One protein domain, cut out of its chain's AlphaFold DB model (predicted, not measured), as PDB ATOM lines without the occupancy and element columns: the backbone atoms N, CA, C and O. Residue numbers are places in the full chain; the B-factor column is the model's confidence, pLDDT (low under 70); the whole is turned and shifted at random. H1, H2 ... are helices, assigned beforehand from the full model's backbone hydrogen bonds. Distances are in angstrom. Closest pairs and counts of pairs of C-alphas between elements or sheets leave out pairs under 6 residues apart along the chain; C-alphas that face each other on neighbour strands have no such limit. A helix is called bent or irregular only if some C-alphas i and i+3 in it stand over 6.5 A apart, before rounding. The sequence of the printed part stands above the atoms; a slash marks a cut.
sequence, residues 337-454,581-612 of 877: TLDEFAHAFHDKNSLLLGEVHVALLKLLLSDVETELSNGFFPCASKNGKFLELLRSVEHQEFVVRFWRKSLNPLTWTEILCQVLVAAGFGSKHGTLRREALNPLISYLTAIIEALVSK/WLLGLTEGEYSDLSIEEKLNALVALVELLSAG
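Overview. This is residues 337 to 454 and 581 to 612 of the 877 residues of the protein "DDT domain-containing protein" of Nyssa sinensis (UniProt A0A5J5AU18). A short helix, H5, makes the core of a cluster of mostly crossed helices; the long helix H2 runs past it, with H4 and H8 each at a shallow tilt to H2, while H3 and H7 pack crosswise on H5. H1 sits near one end of H2, and the kinked H6 packs on H4 with its later residues alone. The printed part has 150 residues with eight named helices, H1 to H8 in order along the chain, and no named strand: the class is all helix. It is compact, with a radius of gyration of the C-alphas of 15.5 A and spans of 43 by 40 by 31 A.

Arrangement. H2, residues 351 to 373, and H5, residues 412 to 422, are the hubs, touching three helices each. They touch at a steep tilt of 42 degrees, the same way, with C-alphas 358 and 412 closest at 6.0 A. H4, residues 397 to 406, touches H2 at a shallow tilt of 25 degrees, opposite ways, closest at Leu 365 and Val 400, 6.6 A between C-alphas. H2, H4 and H5 form an up and down bundle, each helix running against the one before it. H8, residues 595 to 609, touches H2 at a shallow tilt of 27 degrees, the same way; C-alphas 364 and 609 are closest at 5.8 A. H3, residues 384 to 393, touches H5 about perpendicular at 78 degrees, with C-alphas 389 and 422 closest at 5.2 A. H7, residues 581 to 587, touches H5 at a steep tilt of 65 degrees, closest at C-alphas 417 and 586, 6.3 A, and touches H8, closest at C-alphas 581 and 597, 5.0 A. H6, residues 430 to 452, only just touches H4, with 3 pairs of C-alphas within 8 A, the closest being 402 and 445 at 7.4 A. H1, residues 338 to 343, is close to H2 but not clearly touching: C-alphas 341 and 352 are closest at 7.6 A. Each O i to N i+4 pair is within hydrogen-bond range in H1, H2, H3, H4, H5, H7 and H8; in H6 it is 14 of 19.

Along the chain. H1 begins at C-alpha 338, (52.401, 64.594, 23.729). H2 is 32.7 A long, H6 28.1 A and H8 21.2 A. H6 has a kink of 57 degrees near residue 437 and is only just irregular: C-alphas 436 and 439 are 6.53 A apart. H8 ends at C-alpha 609, (50.698, 43.976, 20.625).

Size, cuts and confidence. The C-alphas farthest apart, of Asp 339 and Glu 435, are 45.2 A apart. Residues 455 to 580 are not printed; C-alphas 454 and 581 are 33.9 A apart across this cut. No link printed whole is long. The mean pLDDT of the printed part is 77.8; residues 375 to 382 and 427 to 454 are under 70.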
ATOM      1  N   THR A 337      53.347  65.146  18.878       91.25
ATOM      2  CA  THR A 337      53.791  65.504  20.241       91.25
ATOM      3  C   THR A 337      52.827  64.995  21.324       91.25
ATOM      4  O   THR A 337      51.685  64.637  21.032       91.25
ATOM      5  N   LEU A 338      53.259  64.980  22.595       91.50
ATOM      6  CA  LEU A 338      52.401  64.594  23.729       91.50
ATOM      7  C   LEU A 338      51.134  65.458  23.812       91.50
ATOM      8  O   LEU A 338      50.043  64.933  24.017       91.50
ATOM      9  N   ASP A 339      51.277  66.770  23.637       90.50
ATOM     10  CA  ASP A 339      50.190  67.743  23.747       90.50
ATOM     11  C   ASP A 339      49.160  67.545  22.614       90.50
ATOM     12  O   ASP A 339      47.954  67.572  22.858       90.50
ATOM     13  N   GLU A 340      49.617  67.251  21.388       91.81
ATOM     14  CA  GLU A 340      48.752  66.879  20.257       91.81
ATOM     15  C   GLU A 340      48.043  65.535  20.490       91.81
ATOM     16  O   GLU A 340      46.849  65.410  20.204       91.81
ATOM     17  N   PHE A 341      48.741  64.543  21.053       93.56
ATOM     18  CA  PHE A 341      48.155  63.240  21.382       93.56
ATOM     19  C   PHE A 341      47.114  63.343  22.505       93.56
ATOM     20  O   PHE A 341      46.046  62.749  22.397       93.56
ATOM     21  N   ALA A 342      47.359  64.149  23.540       93.25
ATOM     22  CA  ALA A 342      46.383  64.434  24.592       93.25
ATOM     23  C   ALA A 342      45.159  65.199  24.047       93.25
ATOM     24  O   ALA A 342      44.019  64.883  24.399       93.25
ATOM     25  N   HIS A 343      45.364  66.154  23.130       91.94
ATOM     26  CA  HIS A 343      44.276  66.877  22.463       91.94
ATOM     27  C   HIS A 343      43.416  65.958  21.577       91.94
ATOM     28  O   HIS A 343      42.195  66.117  21.514       91.94
ATOM     29  N   ALA A 344      44.024  64.948  20.948       93.88
ATOM     30  CA  ALA A 344      43.348  63.994  20.069       93.88
ATOM     31  C   ALA A 344      42.242  63.156  20.748       93.88
ATOM     32  O   ALA A 344      41.404  62.613  20.033       93.88
ATOM     33  N   PHE A 345      42.187  63.075  22.084       93.00
ATOM     34  CA  PHE A 345      41.069  62.444  22.806       93.00
ATOM     35  C   PHE A 345      39.853  63.372  22.987       93.00
ATOM     36  O   PHE A 345      38.731  62.883  23.145       93.00
ATOM     37  N   HIS A 346      40.055  64.696  22.948       90.06
ATOM     38  CA  HIS A 346      38.981  65.696  23.033       90.06
ATOM     39  C   HIS A 346      38.271  65.919  21.690       90.06
ATOM     40  O   HIS A 346      37.080  66.240  21.664       90.06
ATOM     41  N   ASP A 347      38.980  65.744  20.573       89.75
ATOM     42  CA  ASP A 347      38.397  65.820  19.233       89.75
ATOM     43  C   ASP A 347      37.493  64.603  18.965       89.75
ATOM     44  O   ASP A 347      37.963  63.468  18.883       89.75
ATOM     45  N   LYS A 348      36.184  64.838  18.765       83.69
ATOM     46  CA  LYS A 348      35.187  63.776  18.493       83.69
ATOM     47  C   LYS A 348      35.612  62.822  17.369       83.69
ATOM     48  O   LYS A 348      35.477  61.613  17.517       83.69
ATOM     49  N   ASN A 349      36.145  63.370  16.276       82.75
ATOM     50  CA  ASN A 349      36.554  62.629  15.081       82.75
ATOM     51  C   ASN A 349      38.043  62.891  14.796       82.75
ATOM     52  O   ASN A 349      38.399  63.431  13.746       82.75
ATOM     53  N   SER A 350      38.907  62.584  15.766       91.19
ATOM     54  CA  SER A 350      40.352  62.787  15.641       91.19
ATOM     55  C   SER A 350      40.982  61.874  14.584       91.19
ATOM     56  O   SER A 350      40.947  60.647  14.699       91.19
ATOM     57  N   LEU A 351      41.600  62.487  13.567       90.88
ATOM     58  CA  LEU A 351      42.337  61.775  12.516       90.88
ATOM     59  C   LEU A 351      43.558  61.051  13.092       90.88
ATOM     60  O   LEU A 351      43.709  59.858  12.860       90.88
ATOM     61  N   LEU A 352      44.348  61.735  13.931       92.81
ATOM     62  CA  LEU A 352      45.521  61.162  14.600       92.81
ATOM     63  C   LEU A 352      45.157  59.908  15.410       92.81
ATOM     64  O   LEU A 352      45.854  58.897  15.353       92.81
ATOM     65  N   LEU A 353      44.037  59.951  16.138       93.75
ATOM     66  CA  LEU A 353      43.585  58.811  16.934       93.75
ATOM     67  C   LEU A 353      43.175  57.632  16.034       93.75
ATOM     68  O   LEU A 353      43.538  56.494  16.327       93.75
ATOM     69  N   GLY A 354      42.487  57.894  14.918       93.12
ATOM     70  CA  GLY A 354      42.140  56.872  13.922       93.12
ATOM     71  C   GLY A 354      43.359  56.276  13.204       93.12
ATOM     72  O   GLY A 354      43.442  55.059  13.054       93.12
ATOM     73  N   GLU A 355      44.332  57.102  12.815       93.00
ATOM     74  CA  GLU A 355      45.599  56.674  12.203       93.00
ATOM     75  C   GLU A 355      46.394  55.754  13.135       93.00
ATOM     76  O   GLU A 355      46.819  54.674  12.714       93.00
ATOM     77  N   VAL A 356      46.522  56.128  14.414       95.44
ATOM     78  CA  VAL A 356      47.170  55.303  15.443       95.44
ATOM     79  C   VAL A 356      46.466  53.950  15.582       95.44
ATOM     80  O   VAL A 356      47.134  52.919  15.513       95.44
ATOM     81  N   HIS A 357      45.132  53.905  15.693       95.12
ATOM     82  CA  HIS A 357      44.409  52.626  15.767       95.12
ATOM     83  C   HIS A 357      44.572  51.781  14.495       95.12
ATOM     84  O   HIS A 357      44.812  50.578  14.596       95.12
ATOM     85  N   VAL A 358      44.491  52.384  13.304       95.25
ATOM     86  CA  VAL A 358      44.701  51.683  12.025       95.25
ATOM     87  C   VAL A 358      46.105  51.077  11.952       95.25
ATOM     88  O   VAL A 358      46.244  49.933  11.521       95.25
ATOM     89  N   ALA A 359      47.142  51.804  12.370       95.19
ATOM     90  CA  ALA A 359      48.521  51.322  12.335       95.19
ATOM     91  C   ALA A 359      48.777  50.208  13.371       95.19
ATOM     92  O   ALA A 359      49.326  49.158  13.029       95.19
ATOM     93  N   LEU A 360      48.285  50.376  14.605       96.06
ATOM     94  CA  LEU A 360      48.332  49.347  15.651       96.06
ATOM     95  C   LEU A 360      47.591  48.063  15.230       96.06
ATOM     96  O   LEU A 360      48.120  46.963  15.392       96.06
ATOM     97  N   LEU A 361      46.399  48.180  14.630       96.12
ATOM     98  CA  LEU A 361      45.638  47.033  14.119       96.12
ATOM     99  C   LEU A 361      46.334  46.355  12.930       96.12
ATOM    100  O   LEU A 361      46.359  45.126  12.876       96.12
ATOM    101  N   LYS A 362      46.940  47.113  12.002       95.12
ATOM    102  CA  LYS A 362      47.750  46.546  10.906       95.12
ATOM    103  C   LYS A 362      48.882  45.680  11.459       95.12
ATOM    104  O   LYS A 362      49.026  44.541  11.021       95.12
ATOM    105  N   LEU A 363      49.626  46.187  12.447       94.19
ATOM    106  CA  LEU A 363      50.713  45.446  13.091       94.19
ATOM    107  C   LEU A 363      50.196  44.193  13.822       94.19
ATOM    108  O   LEU A 363      50.741  43.108  13.632       94.19
ATOM    109  N   LEU A 364      49.100  44.309  14.583       94.31
ATOM    110  CA  LEU A 364      48.530  43.186  15.337       94.31
ATOM    111  C   LEU A 364      48.043  42.061  14.413       94.31
ATOM    112  O   LEU A 364      48.291  40.889  14.687       94.31
ATOM    113  N   LEU A 365      47.387  42.400  13.301       93.06
ATOM    114  CA  LEU A 365      46.923  41.422  12.311       93.06
ATOM    115  C   LEU A 365      48.085  40.732  11.577       93.06
ATOM    116  O   LEU A 365      47.938  39.578  11.169       93.06
ATOM    117  N   SER A 366      49.228  41.408  11.418       91.12
ATOM    118  CA  SER A 366      50.461  40.817  10.880       91.12
ATOM    119  C   SER A 366      51.151  39.883  11.878       91.12
ATOM    120  O   SER A 366      51.608  38.810  11.482       91.12
ATOM    121  N   ASP A 367      51.183  40.236  13.164       89.69
ATOM    122  CA  ASP A 367      51.714  39.364  14.219       89.69
ATOM    123  C   ASP A 367      50.836  38.122  14.432       89.69
ATOM    124  O   ASP A 367      51.353  37.012  14.532       89.69
ATOM    125  N   VAL A 368      49.508  38.278  14.403       89.69
ATOM    126  CA  VAL A 368      48.555  37.154  14.453       89.69
ATOM    127  C   VAL A 368      48.724  36.218  13.251       89.69
ATOM    128  O   VAL A 368      48.779  35.006  13.442       89.69
ATOM    129  N   GLU A 369      48.859  36.735  12.023       88.94
ATOM    130  CA  GLU A 369      49.158  35.888  10.853       88.94
ATOM    131  C   GLU A 369      50.510  35.171  10.989       88.94
ATOM    132  O   GLU A 369      50.606  33.987  10.667       88.94
ATOM    133  N   THR A 370      51.536  35.858  11.499       86.12
ATOM    134  CA  THR A 370      52.875  35.282  11.683       86.12
ATOM    135  C   THR A 370      52.837  34.114  12.674       86.12
ATOM    136  O   THR A 370      53.276  33.015  12.332       86.12
ATOM    137  N   GLU A 371      52.241  34.305  13.855       86.19
ATOM    138  CA  GLU A 371      52.081  33.258  14.876       86.19
ATOM    139  C   GLU A 371      51.233  32.071  14.375       86.19
ATOM    140  O   GLU A 371      51.623  30.919  14.568       86.19
ATOM    141  N   LEU A 372      50.131  32.322  13.654       84.06
ATOM    142  CA  LEU A 372      49.333  31.260  13.019       84.06
ATOM    143  C   LEU A 372      50.148  30.471  11.980       84.06
ATOM    144  O   LEU A 372      50.085  29.242  11.946       84.06
ATOM    145  N   SER A 373      50.943  31.158  11.153       81.81
ATOM    146  CA  SER A 373      51.754  30.525  10.102       81.81
ATOM    147  C   SER A 373      52.883  29.639  10.645       81.81
ATOM    148  O   SER A 373      53.294  28.690   9.976       81.81
ATOM    149  N   ASN A 374      53.342  29.900  11.875       75.94
ATOM    150  CA  ASN A 374      54.366  29.102  12.551       75.94
ATOM    151  C   ASN A 374      53.841  27.739  13.049       75.94
ATOM    152  O   ASN A 374      54.643  26.871  13.394       75.94
ATOM    153  N   GLY A 375      52.518  27.527  13.102       60.03
ATOM    154  CA  GLY A 375      51.887  26.231  13.405       60.03
ATOM    155  C   GLY A 375      52.092  25.691  14.829       60.03
ATOM    156  O   GLY A 375      51.606  24.608  15.154       60.03
ATOM    157  N   PHE A 376      52.797  26.430  15.684       54.62
ATOM    158  CA  PHE A 376      53.041  26.120  17.087       54.62
ATOM    159  C   PHE A 376      52.931  27.420  17.878       54.62
ATOM    160  O   PHE A 376      53.838  28.246  17.818       54.62
ATOM    161  N   PHE A 377      51.852  27.597  18.642       58.75
ATOM    162  CA  PHE A 377      51.766  28.711  19.584       58.75
ATOM    163  C   PHE A 377      52.870  28.559  20.639       58.75
ATOM    164  O   PHE A 377      52.871  27.561  21.374       58.75
ATOM    165  N   PRO A 378      53.809  29.510  20.769       50.16
ATOM    166  CA  PRO A 378      54.801  29.444  21.822       50.16
ATOM    167  C   PRO A 378      54.087  29.569  23.167       50.16
ATOM    168  O   PRO A 378      53.411  30.564  23.421       50.16
ATOM    169  N   CYS A 379      54.319  28.631  24.091       43.97
ATOM    170  CA  CYS A 379      53.873  28.739  25.492       43.97
ATOM    171  C   CYS A 379      54.689  29.803  26.282       43.97
ATOM    172  O   CYS A 379      54.993  29.653  27.461       43.97
ATOM    173  N   ALA A 380      55.108  30.859  25.581       46.78
ATOM    174  CA  ALA A 380      55.999  31.933  25.997       46.78
ATOM    175  C   ALA A 380      55.368  33.327  25.797       46.78
ATOM    176  O   ALA A 380      55.900  34.310  26.317       46.78
ATOM    177  N   SER A 381      54.227  33.437  25.102       53.50
ATOM    178  CA  SER A 381      53.369  34.624  25.168       53.50
ATOM    179  C   SER A 381      52.596  34.605  26.496       53.50
ATOM    180  O   SER A 381      51.550  33.984  26.648       53.50
ATOM    181  N   LYS A 382      53.137  35.298  27.506       59.78
ATOM    182  CA  LYS A 382      52.573  35.345  28.873       59.78
ATOM    183  C   LYS A 382      51.195  36.039  28.960       59.78
ATOM    184  O   LYS A 382      50.573  36.003  30.017       59.78
ATOM    185  N   ASN A 383      50.715  36.668  27.880       77.88
ATOM    186  CA  ASN A 383      49.419  37.347  27.828       77.88
ATOM    187  C   ASN A 383      48.295  36.388  27.385       77.88
ATOM    188  O   ASN A 383      48.172  36.047  26.207       77.88
ATOM    189  N   GLY A 384      47.416  36.026  28.325       81.56
ATOM    190  CA  GLY A 384      46.260  35.164  28.063       81.56
ATOM    191  C   GLY A 384      45.232  35.730  27.071       81.56
ATOM    192  O   GLY A 384      44.582  34.942  26.390       81.56
ATOM    193  N   LYS A 385      45.106  37.059  26.932       88.56
ATOM    194  CA  LYS A 385      44.184  37.701  25.969       88.56
ATOM    195  C   LYS A 385      44.668  37.531  24.528       88.56
ATOM    196  O   LYS A 385      43.876  37.223  23.644       88.56
ATOM    197  N   PHE A 386      45.978  37.659  24.296       88.25
ATOM    198  CA  PHE A 386      46.580  37.408  22.979       88.25
ATOM    199  C   PHE A 386      46.505  35.919  22.603       88.25
ATOM    200  O   PHE A 386      46.207  35.578  21.462       88.25
ATOM    201  N   LEU A 387      46.685  35.022  23.577       86.56
ATOM    202  CA  LEU A 387      46.521  33.585  23.351       86.56
ATOM    203  C   LEU A 387      45.056  33.188  23.073       86.56
ATOM    204  O   LEU A 387      44.821  32.311  22.244       86.56
ATOM    205  N   GLU A 388      44.068  33.830  23.706       87.19
ATOM    206  CA  GLU A 388      42.654  33.593  23.378       87.19
ATOM    207  C   GLU A 388      42.270  34.190  22.015       87.19
ATOM    208  O   GLU A 388      41.570  33.525  21.252       87.19
ATOM    209  N   LEU A 389      42.816  35.359  21.644       89.50
ATOM    210  CA  LEU A 389      42.698  35.900  20.285       89.50
ATOM    211  C   LEU A 389      43.184  34.876  19.253       89.50
ATOM    212  O   LEU A 389      42.426  34.542  18.345       89.50
ATOM    213  N   LEU A 390      44.384  34.312  19.426       88.06
ATOM    214  CA  LEU A 390      44.928  33.287  18.526       88.06
ATOM    215  C   LEU A 390      44.006  32.059  18.413       88.06
ATOM    216  O   LEU A 390      43.644  31.680  17.301       88.06
ATOM    217  N   ARG A 391      43.534  31.495  19.536       85.38
ATOM    218  CA  ARG A 391      42.570  30.368  19.551       85.38
ATOM    219  C   ARG A 391      41.222  30.701  18.912       85.38
ATOM    220  O   ARG A 391      40.533  29.811  18.415       85.38
ATOM    221  N   SER A 392      40.787  31.959  18.973       83.56
ATOM    222  CA  SER A 392      39.520  32.378  18.371       83.56
ATOM    223  C   SER A 392      39.572  32.333  16.840       83.56
ATOM    224  O   SER A 392      38.583  31.951  16.214       83.56
ATOM    225  N   VAL A 393      40.738  32.631  16.252       85.75
ATOM    226  CA  VAL A 393      40.956  32.670  14.795       85.75
ATOM    227  C   VAL A 393      41.688  31.450  14.228       85.75
ATOM    228  O   VAL A 393      41.733  31.298  13.009       85.75
ATOM    229  N   GLU A 394      42.217  30.553  15.067       80.19
ATOM    230  CA  GLU A 394      42.963  29.343  14.673       80.19
ATOM    231  C   GLU A 394      42.222  28.495  13.627       80.19
ATOM    232  O   GLU A 394      42.809  28.021  12.657       80.19
ATOM    233  N   HIS A 395      40.909  28.327  13.793       73.38
ATOM    234  CA  HIS A 395      40.056  27.575  12.864       73.38
ATOM    235  C   HIS A 395      39.319  28.488  11.861       73.38
ATOM    236  O   HIS A 395      38.430  28.036  11.140       73.38
ATOM    237  N   GLN A 396      39.661  29.781  11.826       72.44
ATOM    238  CA  GLN A 396      38.981  30.836  11.066       72.44
ATOM    239  C   GLN A 396      39.975  31.803  10.396       72.44
ATOM    240  O   GLN A 396      39.765  33.011  10.367       72.44
ATOM    241  N   GLU A 397      41.054  31.283   9.799       72.38
ATOM    242  CA  GLU A 397      42.112  32.079   9.143       72.38
ATOM    243  C   GLU A 397      41.572  33.099   8.105       72.38
ATOM    244  O   GLU A 397      42.149  34.167   7.880       72.38
ATOM    245  N   PHE A 398      40.419  32.804   7.493       78.81
ATOM    246  CA  PHE A 398      39.720  33.713   6.582       78.81
ATOM    247  C   PHE A 398      39.294  35.035   7.246       78.81
ATOM    248  O   PHE A 398      39.290  36.061   6.568       78.81
ATOM    249  N   VAL A 399      39.004  35.041   8.552       84.56
ATOM    250  CA  VAL A 399      38.619  36.233   9.326       84.56
ATOM    251  C   VAL A 399      39.796  37.198   9.451       84.56
ATOM    252  O   VAL A 399      39.644  38.377   9.149       84.56
ATOM    253  N   VAL A 400      41.002  36.708   9.765       86.56
ATOM    254  CA  VAL A 400      42.218  37.548   9.835       86.56
ATOM    255  C   VAL A 400      42.550  38.150   8.464       86.56
ATOM    256  O   VAL A 400      42.922  39.322   8.361       86.56
ATOM    257  N   ARG A 401      42.369  37.374   7.386       85.31
ATOM    258  CA  ARG A 401      42.520  37.862   6.004       85.31
ATOM    259  C   ARG A 401      41.440  38.884   5.627       85.31
ATOM    260  O   ARG A 401      41.751  39.843   4.922       85.31
ATOM    261  N   PHE A 402      40.199  38.710   6.087       85.88
ATOM    262  CA  PHE A 402      39.112  39.672   5.885       85.88
ATOM    263  C   PHE A 402      39.368  40.977   6.642       85.88
ATOM    264  O   PHE A 402      39.370  42.031   6.011       85.88
ATOM    265  N   TRP A 403      39.676  40.923   7.943       92.69
ATOM    266  CA  TRP A 403      40.040  42.098   8.742       92.69
ATOM    267  C   TRP A 403      41.144  42.909   8.059       92.69
ATOM    268  O   TRP A 403      40.987  44.108   7.858       92.69
ATOM    269  N   ARG A 404      42.215  42.253   7.595       88.50
ATOM    270  CA  ARG A 404      43.339  42.921   6.918       88.50
ATOM    271  C   ARG A 404      42.970  43.566   5.578       88.50
ATOM    272  O   ARG A 404      43.474  44.644   5.283       88.50
ATOM    273  N   LYS A 405      42.104  42.932   4.774       88.00
ATOM    274  CA  LYS A 405      41.567  43.519   3.527       88.00
ATOM    275  C   LYS A 405      40.646  44.710   3.803       88.00
ATOM    276  O   LYS A 405      40.640  45.668   3.037       88.00
ATOM    277  N   SER A 406      39.842  44.610   4.857       85.38
ATOM    278  CA  SER A 406      38.793  45.574   5.175       85.38
ATOM    279  C   SER A 406      39.293  46.767   5.985       85.38
ATOM    280  O   SER A 406      38.626  47.798   5.965       85.38
ATOM    281  N   LEU A 407      40.438  46.665   6.672       91.81
ATOM    282  CA  LEU A 407      40.975  47.678   7.589       91.81
ATOM    283  C   LEU A 407      41.366  48.986   6.886       91.81
ATOM    284  O   LEU A 407      42.397  49.087   6.222       91.81
ATOM    285  N   ASN A 408      40.545  50.012   7.094       88.81
ATOM    286  CA  ASN A 408      40.720  51.360   6.564       88.81
ATOM    287  C   ASN A 408      40.149  52.410   7.555       88.81
ATOM    288  O   ASN A 408      39.513  52.029   8.543       88.81
ATOM    289  N   PRO A 409      40.341  53.725   7.317       84.75
ATOM    290  CA  PRO A 409      39.904  54.788   8.234       84.75
ATOM    291  C   PRO A 409      38.398  54.848   8.559       84.75
ATOM    292  O   PRO A 409      38.027  55.545   9.499       84.75
ATOM    293  N   LEU A 410      37.538  54.122   7.832       83.00
ATOM    294  CA  LEU A 410      36.087  54.044   8.071       83.00
ATOM    295  C   LEU A 410      35.628  52.730   8.736       83.00
ATOM    296  O   LEU A 410      34.465  52.620   9.108       83.00
ATOM    297  N   THR A 411      36.503  51.727   8.856       87.00
ATOM    298  CA  THR A 411      36.154  50.359   9.312       87.00
ATOM    299  C   THR A 411      36.966  49.878  10.512       87.00
ATOM    300  O   THR A 411      36.651  48.837  11.088       87.00
ATOM    301  N   TRP A 412      38.018  50.606  10.894       92.12
ATOM    302  CA  TRP A 412      38.904  50.221  11.993       92.12
ATOM    303  C   TRP A 412      38.184  50.094  13.336       92.12
ATOM    304  O   TRP A 412      38.606  49.280  14.148       92.12
ATOM    305  N   THR A 413      37.102  50.844  13.557       89.94
ATOM    306  CA  THR A 413      36.272  50.760  14.766       89.94
ATOM    307  C   THR A 413      35.618  49.386  14.885       89.94
ATOM    308  O   THR A 413      35.853  48.690  15.862       89.94
ATOM    309  N   GLU A 414      34.900  48.937  13.855       89.12
ATOM    310  CA  GLU A 414      34.271  47.609  13.817       89.12
ATOM    311  C   GLU A 414      35.307  46.475  13.887       89.12
ATOM    312  O   GLU A 414      35.106  45.465  14.561       89.12
ATOM    313  N   ILE A 415      36.464  46.642  13.241       90.56
ATOM    314  CA  ILE A 415      37.552  45.654  13.315       90.56
ATOM    315  C   ILE A 415      38.172  45.629  14.723       90.56
ATOM    316  O   ILE A 415      38.489  44.550  15.219       90.56
ATOM    317  N   LEU A 416      38.272  46.774  15.408       92.56
ATOM    318  CA  LEU A 416      38.667  46.856  16.815       92.56
ATOM    319  C   LEU A 416      37.648  46.142  17.719       92.56
ATOM    320  O   LEU A 416      38.066  45.338  18.553       92.56
ATOM    321  N   CYS A 417      36.339  46.346  17.512       89.88
ATOM    322  CA  CYS A 417      35.278  45.602  18.207       89.88
ATOM    323  C   CYS A 417      35.502  44.093  18.075       89.88
ATOM    324  O   CYS A 417      35.597  43.375  19.073       89.88
ATOM    325  N   GLN A 418      35.620  43.611  16.835       89.12
ATOM    326  CA  GLN A 418      35.724  42.186  16.537       89.12
ATOM    327  C   GLN A 418      37.016  41.574  17.100       89.12
ATOM    328  O   GLN A 418      36.950  40.510  17.715       89.12
ATOM    329  N   VAL A 419      38.162  42.256  16.985       91.56
ATOM    330  CA  VAL A 419      39.450  41.804  17.547       91.56
ATOM    331  C   VAL A 419      39.425  41.761  19.081       91.56
ATOM    332  O   VAL A 419      39.928  40.805  19.670       91.56
ATOM    333  N   LEU A 420      38.821  42.742  19.756       90.62
ATOM    334  CA  LEU A 420      38.759  42.774  21.224       90.62
ATOM    335  C   LEU A 420      37.746  41.772  21.801       90.62
ATOM    336  O   LEU A 420      38.014  41.134  22.823       90.62
ATOM    337  N   VAL A 421      36.610  41.568  21.129       88.38
ATOM    338  CA  VAL A 421      35.669  40.486  21.463       88.38
ATOM    339  C   VAL A 421      36.342  39.122  21.269       88.38
ATOM    340  O   VAL A 421      36.260  38.274  22.159       88.38
ATOM    341  N   ALA A 422      37.073  38.932  20.166       88.00
ATOM    342  CA  ALA A 422      37.838  37.720  19.866       88.00
ATOM    343  C   ALA A 422      38.970  37.451  20.883       88.00
ATOM    344  O   ALA A 422      39.176  36.311  21.290       88.00
ATOM    345  N   ALA A 423      39.634  38.501  21.377       88.44
ATOM    346  CA  ALA A 423      40.610  38.440  22.470       88.44
ATOM    347  C   ALA A 423      39.992  38.228  23.873       88.44
ATOM    348  O   ALA A 423      40.711  38.208  24.876       88.44
ATOM    349  N   GLY A 424      38.666  38.091  23.978       85.44
ATOM    350  CA  GLY A 424      37.980  37.796  25.235       85.44
ATOM    351  C   GLY A 424      37.885  38.979  26.205       85.44
ATOM    352  O   GLY A 424      37.965  38.779  27.419       85.44
ATOM    353  N   PHE A 425      37.750  40.215  25.709       84.31
ATOM    354  CA  PHE A 425      37.360  41.377  26.531       84.31
ATOM    355  C   PHE A 425      35.828  41.508  26.703       84.31
ATOM    356  O   PHE A 425      35.368  42.199  27.610       84.31
ATOM    357  N   GLY A 426      35.031  40.810  25.884       75.19
ATOM    358  CA  GLY A 426      33.566  40.748  26.010       75.19
ATOM    359  C   GLY A 426      33.058  39.768  27.080       75.19
ATOM    360  O   GLY A 426      33.822  38.986  27.650       75.19
ATOM    361  N   SER A 427      31.746  39.787  27.337       64.19
ATOM    362  CA  SER A 427      31.104  38.920  28.337       64.19
ATOM    363  C   SER A 427      31.080  37.436  27.933       64.19
ATOM    364  O   SER A 427      30.982  37.066  26.758       64.19
ATOM    365  N   LYS A 428      31.121  36.542  28.932       55.09
ATOM    366  CA  LYS A 428      31.217  35.075  28.733       55.09
ATOM    367  C   LYS A 428      29.984  34.443  28.062       55.09
ATOM    368  O   LYS A 428      30.063  33.318  27.557       55.09
ATOM    369  N   HIS A 429      28.876  35.182  27.976       43.25
ATOM    370  CA  HIS A 429      27.663  34.796  27.246       43.25
ATOM    371  C   HIS A 429      27.907  34.549  25.744       43.25
ATOM    372  O   HIS A 429      27.136  33.838  25.096       43.25
ATOM    373  N   GLY A 430      29.025  35.040  25.191       41.25
ATOM    374  CA  GLY A 430      29.456  34.735  23.826       41.25
ATOM    375  C   GLY A 430      29.667  33.243  23.518       41.25
ATOM    376  O   GLY A 430      29.671  32.880  22.346       41.25
ATOM    377  N   THR A 431      29.792  32.359  24.516       38.22
ATOM    378  CA  THR A 431      30.146  30.940  24.289       38.22
ATOM    379  C   THR A 431      29.099  30.176  23.465       38.22
ATOM    380  O   THR A 431      29.469  29.488  22.519       38.22
ATOM    381  N   LEU A 432      27.798  30.364  23.729       36.06
ATOM    382  CA  LEU A 432      26.718  29.811  22.887       36.06
ATOM    383  C   LEU A 432      26.500  30.624  21.595       36.06
ATOM    384  O   LEU A 432      25.990  30.111  20.603       36.06
ATOM    385  N   ARG A 433      26.939  31.891  21.569       38.41
ATOM    386  CA  ARG A 433      26.918  32.736  20.365       38.41
ATOM    387  C   ARG A 433      28.049  32.385  19.381       38.41
ATOM    388  O   ARG A 433      27.931  32.712  18.204       38.41
ATOM    389  N   ARG A 434      29.111  31.693  19.825       40.25
ATOM    390  CA  ARG A 434      30.292  31.293  19.023       40.25
ATOM    391  C   ARG A 434      29.929  30.379  17.845       40.25
ATOM    392  O   ARG A 434      30.594  30.424  16.817       40.25
ATOM    393  N   GLU A 435      28.838  29.619  17.949       33.00
ATOM    394  CA  GLU A 435      28.299  28.808  16.846       33.00
ATOM    395  C   GLU A 435      27.348  29.617  15.939       33.00
ATOM    396  O   GLU A 435      27.384  29.473  14.715       33.00
ATOM    397  N   ALA A 436      26.559  30.532  16.516       34.12
ATOM    398  CA  ALA A 436      25.610  31.394  15.799       34.12
ATOM    399  C   ALA A 436      26.262  32.576  15.046       34.12
ATOM    400  O   ALA A 436      25.666  33.125  14.119       34.12
ATOM    401  N   LEU A 437      27.483  32.973  15.415       41.88
ATOM    402  CA  LEU A 437      28.237  34.036  14.740       41.88
ATOM    403  C   LEU A 437      28.834  33.596  13.400       41.88
ATOM    404  O   LEU A 437      28.996  34.442  12.531       41.88
ATOM    405  N   ASN A 438      29.090  32.302  13.186       46.44
ATOM    406  CA  ASN A 438      29.657  31.789  11.931       46.44
ATOM    407  C   ASN A 438      28.862  32.212  10.673       46.44
ATOM    408  O   ASN A 438      29.466  32.782   9.760       46.44
ATOM    409  N   PRO A 439      27.523  32.028  10.597       44.00
ATOM    410  CA  PRO A 439      26.750  32.560   9.479       44.00
ATOM    411  C   PRO A 439      26.712  34.093   9.474       44.00
ATOM    412  O   PRO A 439      26.850  34.683   8.408       44.00
ATOM    413  N   LEU A 440      26.560  34.760  10.626       41.12
ATOM    414  CA  LEU A 440      26.408  36.220  10.666       41.12
ATOM    415  C   LEU A 440      27.679  36.956  10.209       41.12
ATOM    416  O   LEU A 440      27.583  37.911   9.443       41.12
ATOM    417  N   ILE A 441      28.861  36.478  10.610       47.16
ATOM    418  CA  ILE A 441      30.161  36.984  10.151       47.16
ATOM    419  C   ILE A 441      30.318  36.742   8.648       47.16
ATOM    420  O   ILE A 441      30.774  37.641   7.949       47.16
ATOM    421  N   SER A 442      29.892  35.588   8.122       43.44
ATOM    422  CA  SER A 442      29.903  35.319   6.675       43.44
ATOM    423  C   SER A 442      28.970  36.267   5.898       43.44
ATOM    424  O   SER A 442      29.389  36.885   4.919       43.44
ATOM    425  N   TYR A 443      27.743  36.490   6.385       41.78
ATOM    426  CA  TYR A 443      26.805  37.457   5.801       41.78
ATOM    427  C   TYR A 443      27.344  38.896   5.846       41.78
ATOM    428  O   TYR A 443      27.292  39.593   4.834       41.78
ATOM    429  N   LEU A 444      27.900  39.342   6.976       45.50
ATOM    430  CA  LEU A 444      28.505  40.674   7.105       45.50
ATOM    431  C   LEU A 444      29.766  40.815   6.240       45.50
ATOM    432  O   LEU A 444      29.943  41.847   5.600       45.50
ATOM    433  N   THR A 445      30.587  39.767   6.137       45.97
ATOM    434  CA  THR A 445      31.744  39.697   5.225       45.97
ATOM    435  C   THR A 445      31.304  39.899   3.776       45.97
ATOM    436  O   THR A 445      31.849  40.761   3.089       45.97
ATOM    437  N   ALA A 446      30.269  39.182   3.325       42.81
ATOM    438  CA  ALA A 446      29.727  39.311   1.974       42.81
ATOM    439  C   ALA A 446      29.088  40.691   1.713       42.81
ATOM    440  O   ALA A 446      29.264  41.256   0.633       42.81
ATOM    441  N   ILE A 447      28.386  41.264   2.697       47.47
ATOM    442  CA  ILE A 447      27.808  42.616   2.611       47.47
ATOM    443  C   ILE A 447      28.914  43.684   2.542       47.47
ATOM    444  O   ILE A 447      28.807  44.629   1.762       47.47
ATOM    445  N   ILE A 448      30.003  43.528   3.298       48.25
ATOM    446  CA  ILE A 448      31.133  44.467   3.289       48.25
ATOM    447  C   ILE A 448      31.967  44.317   2.005       48.25
ATOM    448  O   ILE A 448      32.300  45.333   1.397       48.25
ATOM    449  N   GLU A 449      32.225  43.102   1.502       43.81
ATOM    450  CA  GLU A 449      32.838  42.919   0.171       43.81
ATOM    451  C   GLU A 449      31.960  43.524  -0.948       43.81
ATOM    452  O   GLU A 449      32.493  44.125  -1.886       43.81
ATOM    453  N   ALA A 450      30.627  43.464  -0.828       37.94
ATOM    454  CA  ALA A 450      29.699  44.106  -1.766       37.94
ATOM    455  C   ALA A 450      29.713  45.647  -1.702       37.94
ATOM    456  O   ALA A 450      29.530  46.295  -2.732       37.94
ATOM    457  N   LEU A 451      29.934  46.239  -0.523       41.41
ATOM    458  CA  LEU A 451      29.963  47.696  -0.327       41.41
ATOM    459  C   LEU A 451      31.329  48.329  -0.640       41.41
ATOM    460  O   LEU A 451      31.381  49.453  -1.135       41.41
ATOM    461  N   VAL A 452      32.432  47.627  -0.363       42.31
ATOM    462  CA  VAL A 452      33.800  48.169  -0.479       42.31
ATOM    463  C   VAL A 452      34.387  48.002  -1.888       42.31
ATOM    464  O   VAL A 452      35.194  48.824  -2.320       42.31
ATOM    465  N   SER A 453      34.009  46.960  -2.639       36.56
ATOM    466  CA  SER A 453      34.779  46.545  -3.826       36.56
ATOM    467  C   SER A 453      34.568  47.369  -5.109       36.56
ATOM    468  O   SER A 453      35.471  47.377  -5.953       36.56
ATOM    469  N   LYS A 454      33.423  48.054  -5.280       35.53
ATOM    470  CA  LYS A 454      33.155  49.099  -6.303       35.53
ATOM    471  C   LYS A 454      31.775  49.736  -6.115       35.53
ATOM    472  O   LYS A 454      30.829  49.065  -5.724       35.53
ATOM    473  N   TRP A 581      33.680  49.608  28.735       80.94
ATOM    474  CA  TRP A 581      34.095  50.423  27.588       80.94
ATOM    475  C   TRP A 581      33.974  49.680  26.242       80.94
ATOM    476  O   TRP A 581      33.837  50.313  25.195       80.94
ATOM    477  N   LEU A 582      33.992  48.339  26.250       82.69
ATOM    478  CA  LEU A 582      33.758  47.531  25.053       82.69
ATOM    479  C   LEU A 582      32.264  47.447  24.716       82.69
ATOM    480  O   LEU A 582      31.933  47.395  23.536       82.69
ATOM    481  N   LEU A 583      31.368  47.488  25.712       78.00
ATOM    482  CA  LEU A 583      29.924  47.561  25.466       78.00
ATOM    483  C   LEU A 583      29.586  48.835  24.681       78.00
ATOM    484  O   LEU A 583      29.014  48.742  23.596       78.00
ATOM    485  N   GLY A 584      30.055  49.997  25.156       77.69
ATOM    486  CA  GLY A 584      29.897  51.276  24.454       77.69
ATOM    487  C   GLY A 584      30.479  51.261  23.036       77.69
ATOM    488  O   GLY A 584      29.861  51.785  22.112       77.69
ATOM    489  N   LEU A 585      31.619  50.586  22.833       83.50
ATOM    490  CA  LEU A 585      32.225  50.405  21.509       83.50
ATOM    491  C   LEU A 585      31.378  49.504  20.580       83.50
ATOM    492  O   LEU A 585      31.400  49.696  19.369       83.50
ATOM    493  N   THR A 586      30.629  48.538  21.124       76.88
ATOM    494  CA  THR A 586      29.730  47.660  20.344       76.88
ATOM    495  C   THR A 586      28.316  48.211  20.132       76.88
ATOM    496  O   THR A 586      27.614  47.719  19.249       76.88
ATOM    497  N   GLU A 587      27.882  49.196  20.923       75.69
ATOM    498  CA  GLU A 587      26.526  49.767  20.865       75.69
ATOM    499  C   GLU A 587      26.465  51.174  20.238       75.69
ATOM    500  O   GLU A 587      25.395  51.585  19.780       75.69
ATOM    501  N   GLY A 588      27.585  51.906  20.180       76.69
ATOM    502  CA  GLY A 588      27.666  53.278  19.668       76.69
ATOM    503  C   GLY A 588      28.877  53.551  18.768       76.69
ATOM    504  O   GLY A 588      29.615  52.649  18.377       76.69
ATOM    505  N   GLU A 589      29.092  54.821  18.412       83.38
ATOM    506  CA  GLU A 589      30.299  55.233  17.689       83.38
ATOM    507  C   GLU A 589      31.488  55.407  18.648       83.38
ATOM    508  O   GLU A 589      31.346  55.988  19.724       83.38
ATOM    509  N   TYR A 590      32.702  55.043  18.208       87.69
ATOM    510  CA  TYR A 590      33.947  55.351  18.939       87.69
ATOM    511  C   TYR A 590      34.041  56.844  19.312       87.69
ATOM    512  O   TYR A 590      34.571  57.199  20.363       87.69
ATOM    513  N   SER A 591      33.493  57.727  18.472       87.12
ATOM    514  CA  SER A 591      33.395  59.176  18.676       87.12
ATOM    515  C   SER A 591      32.747  59.570  20.013       87.12
ATOM    516  O   SER A 591      33.159  60.567  20.619       87.12
ATOM    517  N   ASP A 592      31.758  58.799  20.475       87.81
ATOM    518  CA  ASP A 592      30.931  59.098  21.650       87.81
ATOM    519  C   ASP A 592      31.456  58.487  22.958       87.81
ATOM    520  O   ASP A 592      31.046  58.926  24.030       87.81
ATOM    521  N   LEU A 593      32.425  57.564  22.885       90.44
ATOM    522  CA  LEU A 593      33.161  57.079  24.057       90.44
ATOM    523  C   LEU A 593      33.848  58.233  24.809       90.44
ATOM    524  O   LEU A 593      34.396  59.165  24.201       90.44
ATOM    525  N   SER A 594      33.883  58.147  26.136       91.62
ATOM    526  CA  SER A 594      34.648  59.068  26.977       91.62
ATOM    527  C   SER A 594      36.162  58.915  26.779       91.62
ATOM    528  O   SER A 594      36.653  57.948  26.192       91.62
ATOM    529  N   ILE A 595      36.927  59.887  27.282       92.75
ATOM    530  CA  ILE A 595      38.397  59.892  27.195       92.75
ATOM    531  C   ILE A 595      38.995  58.650  27.874       92.75
ATOM    532  O   ILE A 595      39.920  58.049  27.330       92.75
ATOM    533  N   GLU A 596      38.432  58.219  29.007       92.88
ATOM    534  CA  GLU A 596      38.869  56.999  29.687       92.88
ATOM    535  C   GLU A 596      38.578  55.738  28.863       92.88
ATOM    536  O   GLU A 596      39.453  54.890  28.718       92.88
ATOM    537  N   GLU A 597      37.384  55.611  28.285       92.56
ATOM    538  CA  GLU A 597      37.001  54.434  27.494       92.56
ATOM    539  C   GLU A 597      37.845  54.305  26.217       92.56
ATOM    540  O   GLU A 597      38.368  53.226  25.922       92.56
ATOM    541  N   LYS A 598      38.072  55.424  25.515       93.94
ATOM    542  CA  LYS A 598      38.989  55.523  24.363       93.94
ATOM    543  C   LYS A 598      40.410  55.092  24.723       93.94
ATOM    544  O   LYS A 598      41.075  54.407  23.943       93.94
ATOM    545  N   LEU A 599      40.875  55.483  25.910       94.56
ATOM    546  CA  LEU A 599      42.210  55.172  26.404       94.56
ATOM    547  C   LEU A 599      42.332  53.724  26.908       94.56
ATOM    548  O   LEU A 599      43.350  53.084  26.655       94.56
ATOM    549  N   ASN A 600      41.293  53.167  27.535       93.56
ATOM    550  CA  ASN A 600      41.231  51.751  27.914       93.56
ATOM    551  C   ASN A 600      41.300  50.843  26.672       93.56
ATOM    552  O   ASN A 600      42.064  49.877  26.668       93.56
ATOM    553  N   ALA A 601      40.590  51.197  25.593       93.38
ATOM    554  CA  ALA A 601      40.664  50.488  24.314       93.38
ATOM    555  C   ALA A 601      42.083  50.499  23.712       93.38
ATOM    556  O   ALA A 601      42.572  49.461  23.256       93.38
ATOM    557  N   LEU A 602      42.780  51.642  23.774       95.69
ATOM    558  CA  LEU A 602      44.187  51.746  23.370       95.69
ATOM    559  C   LEU A 602      45.119  50.909  24.252       95.69
ATOM    560  O   LEU A 602      45.989  50.219  23.723       95.69
ATOM    561  N   VAL A 603      44.943  50.933  25.577       95.00
ATOM    562  CA  VAL A 603      45.749  50.125  26.508       95.00
ATOM    563  C   VAL A 603      45.573  48.630  26.223       95.00
ATOM    564  O   VAL A 603      46.573  47.919  26.134       95.00
ATOM    565  N   ALA A 604      44.342  48.160  25.995       93.94
ATOM    566  CA  ALA A 604      44.068  46.770  25.628       93.94
ATOM    567  C   ALA A 604      44.741  46.370  24.299       93.94
ATOM    568  O   ALA A 604      45.348  45.299  24.202       93.94
ATOM    569  N   LEU A 605      44.698  47.244  23.286       94.88
ATOM    570  CA  LEU A 605      45.350  47.022  21.990       94.88
ATOM    571  C   LEU A 605      46.888  46.980  22.110       94.88
ATOM    572  O   LEU A 605      47.534  46.109  21.524       94.88
ATOM    573  N   VAL A 606      47.468  47.867  22.923       94.00
ATOM    574  CA  VAL A 606      48.906  47.900  23.250       94.00
ATOM    575  C   VAL A 606      49.347  46.649  24.023       94.00
ATOM    576  O   VAL A 606      50.427  46.118  23.764       94.00
ATOM    577  N   GLU A 607      48.524  46.124  24.932       91.69
ATOM    578  CA  GLU A 607      48.823  44.889  25.674       91.69
ATOM    579  C   GLU A 607      48.785  43.631  24.798       91.69
ATOM    580  O   GLU A 607      49.605  42.727  24.993       91.69
ATOM    581  N   LEU A 608      47.878  43.570  23.815       91.56
ATOM    582  CA  LEU A 608      47.875  42.514  22.797       91.56
ATOM    583  C   LEU A 608      49.149  42.574  21.945       91.56
ATOM    584  O   LEU A 608      49.854  41.574  21.821       91.56
ATOM    585  N   LEU A 609      49.489  43.757  21.426       91.50
ATOM    586  CA  LEU A 609      50.698  43.976  20.625       91.50
ATOM    587  C   LEU A 609      51.997  43.702  21.390       91.50
ATOM    588  O   LEU A 609      52.940  43.157  20.824       91.50
ATOM    589  N   SER A 610      52.042  44.004  22.689       87.94
ATOM    590  CA  SER A 610      53.202  43.715  23.548       87.94
ATOM    591  C   SER A 610      53.503  42.212  23.683       87.94
ATOM    592  O   SER A 610      54.606  41.841  24.089       87.94
ATOM    593  N   ALA A 611      52.548  41.341  23.339       84.81
ATOM    594  CA  ALA A 611      52.728  39.891  23.276       84.81
ATOM    595  C   ALA A 611      53.023  39.358  21.856       84.81
ATOM    596  O   ALA A 611      53.390  38.187  21.730       84.81
ATOM    597  N   GLY A 612      52.878  40.194  20.822       81.25
ATOM    598  CA  GLY A 612      53.034  39.842  19.409       81.25
ATOM    599  C   GLY A 612      54.489  39.728  18.936       81.25
ATOM    600  O   GLY A 612      55.413  40.315  19.511       81.25
TER     601      GLY A 612